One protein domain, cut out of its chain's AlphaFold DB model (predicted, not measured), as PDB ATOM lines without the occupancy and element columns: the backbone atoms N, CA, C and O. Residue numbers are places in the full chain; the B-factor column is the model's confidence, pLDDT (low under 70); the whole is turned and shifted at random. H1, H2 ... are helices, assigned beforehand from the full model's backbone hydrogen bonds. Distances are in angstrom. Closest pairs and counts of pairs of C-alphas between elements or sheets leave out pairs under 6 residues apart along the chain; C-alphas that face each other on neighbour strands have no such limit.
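AT A GLANCE: This is residues 3 to 71 of the 72 residues of an uncharacterized protein of Bradyrhizobium macuxiense (UniProt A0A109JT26). With little regular structure, this is a long, open chain: a short helix H1, then a wide loop with residues 20 to 32 sticking out at one end, then an arm leading to helix H2 at the other end. The printed part has 69 residues with two named helices, H1 then H2, and no named strand; the class is all helix, though the helices hold only 16 residues. It is extended and elongated, with a radius of gyration of the C-alphas of 17.6 A and spans of 51 by 26 by 23 A.

HOW THE PARTS SIT: H1, residues 3 to 6, and H2, residues 58 to 69, are apart. Between them, residues 16 to 17 form a short antiparallel pairing with residues 35 to 36. Residues 46 to 51 stand free, as do residues 65 to 71, of which 65 to 69 belong to H2. In H2 every O i to N i+4 pair is within hydrogen-bond range; H1 is too short for such a pair.

IN THESE COORDINATES: H1 begins at C-alpha 3 (-4.866, -27.077, 29.280) and is 5.1 A long from first to last C-alpha. H2 is 16.5 A long and ends at C-alpha 69 (-5.396, -7.578, 1.665).

THE WHOLE: The C-alphas of Asn 28 and Ile 71 are the two farthest apart, 52.3 A. The printed part has no cut. The link from H1 to H2, 51 residues, is long. No printed residue is under 70 in pLDDT.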
ATOM      1  N   PHE A   3      -4.894 -25.714  28.736       88.94
ATOM      2  CA  PHE A   3      -4.866 -27.077  29.280       88.94
ATOM      3  C   PHE A   3      -4.514 -27.178  30.773       88.94
ATOM      4  O   PHE A   3      -5.204 -27.853  31.520       88.94
ATOM      5  N   VAL A   4      -3.452 -26.501  31.234       90.31
ATOM      6  CA  VAL A   4      -3.045 -26.572  32.651       90.31
ATOM      7  C   VAL A   4      -4.067 -25.892  33.566       90.31
ATOM      8  O   VAL A   4      -4.248 -26.350  34.687       90.31
ATOM      9  N   LYS A   5      -4.756 -24.838  33.105       91.69
ATOM     10  CA  LYS A   5      -5.867 -24.231  33.853       91.69
ATOM     11  C   LYS A   5      -7.011 -25.240  33.998       91.69
ATOM     12  O   LYS A   5      -7.507 -25.444  35.098       91.69
ATOM     13  N   ASP A   6      -7.366 -25.909  32.912       93.56
ATOM     14  CA  ASP A   6      -8.527 -26.807  32.853       93.56
ATOM     15  C   ASP A   6      -8.368 -28.050  33.756       93.56
ATOM     16  O   ASP A   6      -9.345 -28.697  34.115       93.56
ATOM     17  N   LEU A   7      -7.136 -28.381  34.171       94.44
ATOM     18  CA  LEU A   7      -6.865 -29.460  35.130       94.44
ATOM     19  C   LEU A   7      -7.213 -29.110  36.586       94.44
ATOM     20  O   LEU A   7      -7.389 -30.021  37.395       94.44
ATOM     21  N   PHE A   8      -7.238 -27.825  36.948       92.31
ATOM     22  CA  PHE A   8      -7.313 -27.384  38.350       92.31
ATOM     23  C   PHE A   8      -8.406 -26.341  38.630       92.31
ATOM     24  O   PHE A   8      -8.677 -26.069  39.799       92.31
ATOM     25  N   TRP A   9      -9.022 -25.763  37.599       93.44
ATOM     26  CA  TRP A   9     -10.090 -24.764  37.705       93.44
ATOM     27  C   TRP A   9     -11.285 -25.160  36.846       93.44
ATOM     28  O   TRP A   9     -11.124 -25.852  35.842       93.44
ATOM     29  N   ASP A  10     -12.459 -24.656  37.211       93.88
ATOM     30  CA  ASP A  10     -13.674 -24.814  36.407       93.88
ATOM     31  C   ASP A  10     -13.565 -24.061  35.061       93.88
ATOM     32  O   ASP A  10     -12.774 -23.116  34.918       93.88
ATOM     33  N   GLU A  11     -14.341 -24.483  34.060       91.81
ATOM     34  CA  GLU A  11     -14.348 -23.908  32.707       91.81
ATOM     35  C   GLU A  11     -14.672 -22.406  32.735       91.81
ATOM     36  O   GLU A  11     -13.966 -21.610  32.112       91.81
ATOM     37  N   GLU A  12     -15.631 -22.003  33.570       92.62
ATOM     38  CA  GLU A  12     -16.089 -20.612  33.684       92.62
ATOM     39  C   GLU A  12     -15.277 -19.794  34.707       92.62
ATOM     40  O   GLU A  12     -15.492 -18.593  34.897       92.62
ATOM     41  N   GLU A  13     -14.304 -20.411  35.387       92.31
ATOM     42  CA  GLU A  13     -13.467 -19.706  36.351       92.31
ATOM     43  C   GLU A  13     -12.335 -18.920  35.688       92.31
ATOM     44  O   GLU A  13     -11.423 -19.470  35.060       92.31
ATOM     45  N   CYS A  14     -12.313 -17.613  35.944       93.25
ATOM     46  CA  CYS A  14     -11.175 -16.777  35.595       93.25
ATOM     47  C   CYS A  14      -9.996 -17.017  36.557       93.25
ATOM     48  O   CYS A  14     -10.133 -16.909  37.778       93.25
ATOM     49  N   ALA A  15      -8.819 -17.281  35.990       94.25
ATOM     50  CA  ALA A  15      -7.535 -17.295  36.681       94.25
ATOM     51  C   ALA A  15      -6.511 -16.518  35.846       94.25
ATOM     52  O   ALA A  15      -6.567 -16.524  34.615       94.25
ATOM     53  N   MET A  16      -5.560 -15.859  36.506       92.31
ATOM     54  CA  MET A  16      -4.538 -15.047  35.845       92.31
ATOM     55  C   MET A  16      -3.137 -15.615  36.041       92.31
ATOM     56  O   MET A  16      -2.794 -16.106  37.116       92.31
ATOM     57  N   GLN A  17      -2.307 -15.481  35.006       90.94
ATOM     58  CA  GLN A  17      -0.865 -15.663  35.104       90.94
ATOM     59  C   GLN A  17      -0.215 -14.301  35.343       90.94
ATOM     60  O   GLN A  17      -0.292 -13.404  34.503       90.94
ATOM     61  N   LEU A  18       0.430 -14.142  36.495       87.12
ATOM     62  CA  LEU A  18       1.076 -12.889  36.871       87.12
ATOM     63  C   LEU A  18       2.581 -12.948  36.607       87.12
ATOM     64  O   LEU A  18       3.255 -13.917  36.956       87.12
ATOM     65  N   HIS A  19       3.114 -11.850  36.072       90.69
ATOM     66  CA  HIS A  19       4.549 -11.595  35.966       90.69
ATOM     67  C   HIS A  19       4.925 -10.423  36.888       90.69
ATOM     68  O   HIS A  19       4.972  -9.277  36.436       90.69
ATOM     69  N   PRO A  20       5.142 -10.672  38.197       90.19
ATOM     70  CA  PRO A  20       5.663  -9.664  39.115       90.19
ATOM     71  C   PRO A  20       6.961  -9.017  38.609       90.19
ATOM     72  O   PRO A  20       7.706  -9.648  37.854       90.19
ATOM     73  N   PRO A  21       7.301  -7.803  39.086       95.44
ATOM     74  CA  PRO A  21       8.621  -7.226  38.865       95.44
ATOM     75  C   PRO A  21       9.720  -8.223  39.230       95.44
ATOM     76  O   PRO A  21       9.609  -8.909  40.244       95.44
ATOM     77  N   HIS A  22      10.800  -8.267  38.447       92.50
ATOM     78  CA  HIS A  22      11.877  -9.247  38.629       92.50
ATOM     79  C   HIS A  22      12.455  -9.240  40.055       92.50
ATOM     80  O   HIS A  22      12.750 -10.289  40.614       92.50
ATOM     81  N   SER A  23      12.539  -8.066  40.691       96.50
ATOM     82  CA  SER A  23      12.987  -7.912  42.085       96.50
ATOM     83  C   SER A  23      12.096  -8.604  43.125       96.50
ATOM     84  O   SER A  23      12.512  -8.784  44.264       96.50
ATOM     85  N   ARG A  24      10.868  -8.973  42.754       93.06
ATOM     86  CA  ARG A  24       9.865  -9.631  43.602       93.06
ATOM     87  C   ARG A  24       9.427 -10.987  43.040       93.06
ATOM     88  O   ARG A  24       8.518 -11.603  43.591       93.06
ATOM     89  N   TYR A  25      10.029 -11.429  41.937       91.62
ATOM     90  CA  TYR A  25       9.675 -12.674  41.274       91.62
ATOM     91  C   TYR A  25      10.385 -13.845  41.952       91.62
ATOM     92  O   TYR A  25      11.592 -14.026  41.803       91.62
ATOM     93  N   VAL A  26       9.633 -14.641  42.710       90.69
ATOM     94  CA  VAL A  26      10.136 -15.864  43.342       90.69
ATOM     95  C   VAL A  26       9.680 -17.054  42.508       90.69
ATOM     96  O   VAL A  26       8.482 -17.283  42.366       90.69
ATOM     97  N   ASN A  27      10.629 -17.814  41.961       92.19
ATOM     98  CA  ASN A  27      10.346 -19.053  41.247       92.19
ATOM     99  C   ASN A  27      11.385 -20.126  41.600       92.19
ATOM    100  O   ASN A  27      12.529 -20.071  41.156       92.19
ATOM    101  N   ASN A  28      10.964 -21.116  42.387       92.69
ATOM    102  CA  ASN A  28      11.833 -22.192  42.866       92.69
ATOM    103  C   ASN A  28      11.935 -23.377  41.888       92.69
ATOM    104  O   ASN A  28      12.684 -24.315  42.149       92.69
ATOM    105  N   SER A  29      11.187 -23.374  40.777       91.88
ATOM    106  CA  SER A  29      11.187 -24.472  39.808       91.88
ATOM    107  C   SER A  29      11.130 -23.959  38.371       91.88
ATOM    108  O   SER A  29      10.252 -23.193  37.986       91.88
ATOM    109  N   ARG A  30      12.053 -24.445  37.533       89.31
ATOM    110  CA  ARG A  30      12.227 -23.995  36.140       89.31
ATOM    111  C   ARG A  30      10.939 -24.038  35.308       89.31
ATOM    112  O   ARG A  30      10.779 -23.217  34.414       89.31
ATOM    113  N   TYR A  31      10.050 -24.986  35.593       89.56
ATOM    114  CA  TYR A  31       8.831 -25.219  34.816       89.56
ATOM    115  C   TYR A  31       7.552 -24.901  35.605       89.56
ATOM    116  O   TYR A  31       6.480 -25.390  35.262       89.56
ATOM    117  N   CYS A  32       7.655 -24.103  36.674       89.12
ATOM    118  CA  CYS A  32       6.496 -23.678  37.453       89.12
ATOM    119  C   CYS A  32       5.646 -22.657  36.683       89.12
ATOM    120  O   CYS A  32       6.152 -21.612  36.263       89.12
ATOM    121  N   LEU A  33       4.347 -22.936  36.558       89.88
ATOM    122  CA  LEU A  33       3.344 -21.992  36.079       89.88
ATOM    123  C   LEU A  33       2.577 -21.427  37.278       89.88
ATOM    124  O   LEU A  33       1.883 -22.159  37.979       89.88
ATOM    125  N   HIS A  34       2.689 -20.120  37.504       91.50
ATOM    126  CA  HIS A  34       1.978 -19.443  38.586       91.50
ATOM    127  C   HIS A  34       0.625 -18.937  38.079       91.50
ATOM    128  O   HIS A  34       0.557 -17.904  37.412       91.50
ATOM    129  N   LEU A  35      -0.436 -19.676  38.398       93.31
ATOM    130  CA  LEU A  35      -1.826 -19.275  38.189       93.31
ATOM    131  C   LEU A  35      -2.426 -18.808  39.517       93.31
ATOM    132  O   LEU A  35      -2.170 -19.402  40.563       93.31
ATOM    133  N   TRP A  36      -3.202 -17.728  39.480       92.12
ATOM    134  CA  TRP A  36      -3.765 -17.100  40.670       92.12
ATOM    135  C   TRP A  36      -5.211 -16.655  40.445       92.12
ATOM    136  O   TRP A  36      -5.540 -16.107  39.392       92.12
ATOM    137  N   LYS A  37      -6.055 -16.822  41.468       93.69
ATOM    138  CA  LYS A  37      -7.417 -16.284  41.541       93.69
ATOM    139  C   LYS A  37      -7.636 -15.680  42.937       93.69
ATOM    140  O   LYS A  37      -7.485 -16.401  43.921       93.69
ATOM    141  N   PRO A  38      -7.932 -14.374  43.061       94.38
ATOM    142  CA  PRO A  38      -8.281 -13.785  44.348       94.38
ATOM    143  C   PRO A  38      -9.638 -14.310  44.843       94.38
ATOM    144  O   PRO A  38     -10.505 -14.653  44.046       94.38
ATOM    145  N   THR A  39      -9.815 -14.383  46.163       94.56
ATOM    146  CA  THR A  39     -11.037 -14.921  46.794       94.56
ATOM    147  C   THR A  39     -12.032 -13.841  47.214       94.56
ATOM    148  O   THR A  39     -13.173 -14.155  47.532       94.56
ATOM    149  N   ASP A  40     -11.597 -12.581  47.259       96.56
ATOM    150  CA  ASP A  40     -12.340 -11.435  47.795       96.56
ATOM    151  C   ASP A  40     -12.799 -10.439  46.719       96.56
ATOM    152  O   ASP A  40     -13.456  -9.448  47.033       96.56
ATOM    153  N   ARG A  41     -12.417 -10.660  45.459       94.62
ATOM    154  CA  ARG A  41     -12.695  -9.763  44.333       94.62
ATOM    155  C   ARG A  41     -12.664 -10.527  43.018       94.62
ATOM    156  O   ARG A  41     -11.976 -11.538  42.912       94.62
ATOM    157  N   ASP A  42     -13.311  -9.972  42.005       94.50
ATOM    158  CA  ASP A  42     -13.229 -10.498  40.647       94.50
ATOM    159  C   ASP A  42     -11.956 -10.036  39.934       94.50
ATOM    160  O   ASP A  42     -11.386  -8.975  40.218       94.50
ATOM    161  N   ILE A  43     -11.502 -10.853  38.984       95.00
ATOM    162  CA  ILE A  43     -10.399 -10.492  38.095       95.00
ATOM    163  C   ILE A  43     -10.950  -9.520  37.045       95.00
ATOM    164  O   ILE A  43     -11.913  -9.862  36.357       95.00
ATOM    165  N   PRO A  44     -10.364  -8.320  36.884       93.56
ATOM    166  CA  PRO A  44     -10.812  -7.394  35.858       93.56
ATOM    167  C   PRO A  44     -10.504  -7.977  34.479       93.56
ATOM    168  O   PRO A  44      -9.344  -8.196  34.127       93.56
ATOM    169  N   MET A  45     -11.551  -8.207  33.695       93.00
ATOM    170  CA  MET A  45     -11.429  -8.664  32.316       93.00
ATOM    171  C   MET A  45     -11.442  -7.462  31.368       93.00
ATOM    172  O   MET A  45     -12.207  -6.517  31.587       93.00
ATOM    173  N   PRO A  46     -10.614  -7.461  30.309       92.69
ATOM    174  CA  PRO A  46     -10.725  -6.446  29.274       92.69
ATOM    175  C   PRO A  46     -12.087  -6.565  28.566       92.69
ATOM    176  O   PRO A  46     -12.659  -7.659  28.508       92.69
ATOM    177  N   PRO A  47     -12.602  -5.476  27.971       94.81
ATOM    178  CA  PRO A  47     -13.723  -5.572  27.043       94.81
ATOM    179  C   PRO A  47     -13.425  -6.609  25.953       94.81
ATOM    180  O   PRO A  47     -12.325  -6.616  25.400       94.81
ATOM    181  N   ALA A  48     -14.398  -7.459  25.612       92.81
ATOM    182  CA  ALA A  48     -14.197  -8.543  24.644       92.81
ATOM    183  C   ALA A  48     -13.659  -8.039  23.292       92.81
ATOM    184  O   ALA A  48     -12.796  -8.677  22.696       92.81
ATOM    185  N   SER A  49     -14.079  -6.845  22.864       92.31
ATOM    186  CA  SER A  49     -13.609  -6.190  21.637       92.31
ATOM    187  C   SER A  49     -12.108  -5.880  21.614       92.31
ATOM    188  O   SER A  49     -11.550  -5.715  20.534       92.31
ATOM    189  N   PHE A  50     -11.446  -5.795  22.773       94.19
ATOM    190  CA  PHE A  50      -9.992  -5.609  22.866       94.19
ATOM    191  C   PHE A  50      -9.230  -6.938  22.819       94.19
ATOM    192  O   PHE A  50      -8.010  -6.938  22.678       94.19
ATOM    193  N   VAL A  51      -9.940  -8.060  22.936       92.31
ATOM    194  CA  VAL A  51      -9.386  -9.414  22.823       92.31
ATOM    195  C   VAL A  51      -9.606  -9.960  21.414       92.31
ATOM    196  O   VAL A  51      -8.689 -10.530  20.828       92.31
ATOM    197  N   GLY A  52     -10.803  -9.771  20.853       91.06
ATOM    198  CA  GLY A  52     -11.147 -10.225  19.510       91.06
ATOM    199  C   GLY A  52     -12.639 -10.125  19.191       91.06
ATOM    200  O   GLY A  52     -13.429  -9.548  19.937       91.06
ATOM    201  N   ILE A  53     -13.030 -10.700  18.053       92.06
ATOM    202  CA  ILE A  53     -14.428 -10.770  17.614       92.06
ATOM    203  C   ILE A  53     -15.019 -12.098  18.096       92.06
ATOM    204  O   ILE A  53     -14.497 -13.166  17.782       92.06
ATOM    205  N   ILE A  54     -16.116 -12.032  18.853       89.94
ATOM    206  CA  ILE A  54     -16.807 -13.222  19.367       89.94
ATOM    207  C   ILE A  54     -17.284 -14.082  18.189       89.94
ATOM    208  O   ILE A  54     -17.924 -13.580  17.267       89.94
ATOM    209  N   GLY A  55     -16.979 -15.381  18.235       89.12
ATOM    210  CA  GLY A  55     -17.364 -16.342  17.199       89.12
ATOM    211  C   GLY A  55     -16.458 -16.361  15.964       89.12
ATOM    212  O   GLY A  55     -16.680 -17.185  15.083       89.12
ATOM    213  N   LEU A  56     -15.431 -15.505  15.893       92.19
ATOM    214  CA  LEU A  56     -14.449 -15.544  14.815       92.19
ATOM    215  C   LEU A  56     -13.261 -16.424  15.218       92.19
ATOM    216  O   LEU A  56     -12.436 -16.037  16.048       92.19
ATOM    217  N   GLY A  57     -13.182 -17.613  14.625       91.75
ATOM    218  CA  GLY A  57     -12.057 -18.515  14.823       91.75
ATOM    219  C   GLY A  57     -10.781 -18.043  14.108       91.75
ATOM    220  O   GLY A  57     -10.822 -17.160  13.244       91.75
ATOM    221  N   PRO A  58      -9.613 -18.622  14.448       90.69
ATOM    222  CA  PRO A  58      -8.335 -18.236  13.846       90.69
ATOM    223  C   PRO A  58      -8.291 -18.418  12.323       90.69
ATOM    224  O   PRO A  58      -7.695 -17.604  11.618       90.69
ATOM    225  N   SER A  59      -8.933 -19.471  11.810       93.50
ATOM    226  CA  SER A  59      -8.976 -19.776  10.377       93.50
ATOM    227  C   SER A  59      -9.827 -18.759   9.618       93.50
ATOM    228  O   SER A  59      -9.408 -18.238   8.585       93.50
ATOM    229  N   GLU A  60     -10.999 -18.426  10.156       93.94
ATOM    230  CA  GLU A  60     -11.916 -17.432   9.605       93.94
ATOM    231  C   GLU A  60     -11.285 -16.035   9.625       93.94
ATOM    232  O   GLU A  60     -11.374 -15.299   8.640       93.94
ATOM    233  N   ALA A  61     -10.576 -15.688  10.705       90.38
ATOM    234  CA  ALA A  61      -9.821 -14.442  10.800       90.38
ATOM    235  C   ALA A  61      -8.717 -14.353   9.729       90.38
ATOM    236  O   ALA A  61      -8.567 -13.316   9.081       90.38
ATOM    237  N   ALA A  62      -7.977 -15.442   9.496       91.06
ATOM    238  CA  ALA A  62      -6.934 -15.494   8.472       91.06
ATOM    239  C   ALA A  62      -7.501 -15.359   7.046       91.06
ATOM    240  O   ALA A  62      -6.924 -14.656   6.207       91.06
ATOM    241  N   MET A  63      -8.649 -15.986   6.771       92.94
ATOM    242  CA  MET A  63      -9.351 -15.838   5.494       92.94
ATOM    243  C   MET A  63      -9.801 -14.394   5.258       92.94
ATOM    244  O   MET A  63      -9.535 -13.844   4.190       92.94
ATOM    245  N   LEU A  64     -10.428 -13.768   6.259       88.81
ATOM    246  CA  LEU A  64     -10.888 -12.384   6.175       88.81
ATOM    247  C   LEU A  64      -9.719 -11.423   5.921       88.81
ATOM    248  O   LEU A  64      -9.793 -10.581   5.029       88.81
ATOM    249  N   PHE A  65      -8.609 -11.593   6.646       89.81
ATOM    250  CA  PHE A  65      -7.401 -10.792   6.450       89.81
ATOM    251  C   PHE A  65      -6.838 -10.931   5.028       89.81
ATOM    252  O   PHE A  65      -6.466  -9.935   4.403       89.81
ATOM    253  N   THR A  66      -6.822 -12.154   4.487       92.12
ATOM    254  CA  THR A  66      -6.371 -12.426   3.111       92.12
ATOM    255  C   THR A  66      -7.266 -11.729   2.087       92.12
ATOM    256  O   THR A  66      -6.764 -11.091   1.165       92.12
ATOM    257  N   GLN A  67      -8.589 -11.801   2.265       90.81
ATOM    258  CA  GLN A  67      -9.549 -11.128   1.390       90.81
ATOM    259  C   GLN A  67      -9.388  -9.608   1.440       90.81
ATOM    260  O   GLN A  67      -9.307  -8.980   0.393       90.81
ATOM    261  N   MET A  68      -9.279  -9.014   2.633       90.75
ATOM    262  CA  MET A  68      -9.081  -7.568   2.792       90.75
ATOM    263  C   MET A  68      -7.771  -7.086   2.154       90.75
ATOM    264  O   MET A  68      -7.748  -6.029   1.529       90.75
ATOM    265  N   SER A  69      -6.706  -7.886   2.257       89.00
ATOM    266  CA  SER A  69      -5.396  -7.578   1.665       89.00
ATOM    267  C   SER A  69      -5.381  -7.678   0.138       89.00
ATOM    268  O   SER A  69      -4.537  -7.061  -0.494       89.00
ATOM    269  N   ALA A  70      -6.294  -8.445  -0.466       82.88
ATOM    270  CA  ALA A  70      -6.418  -8.571  -1.920       82.88
ATOM    271  C   ALA A  70      -7.234  -7.433  -2.567       82.88
ATOM    272  O   ALA A  70      -7.305  -7.354  -3.792       82.88
ATOM    273  N   ILE A  71      -7.887  -6.594  -1.753       81.06
ATOM    274  CA  ILE A  71      -8.764  -5.495  -2.194       81.06
ATOM    275  C   ILE A  71      -8.111  -4.114  -1.933       81.06
ATOM    276  O   ILE A  71      -8.632  -3.099  -2.394       81.06
TER     277      ILE A  71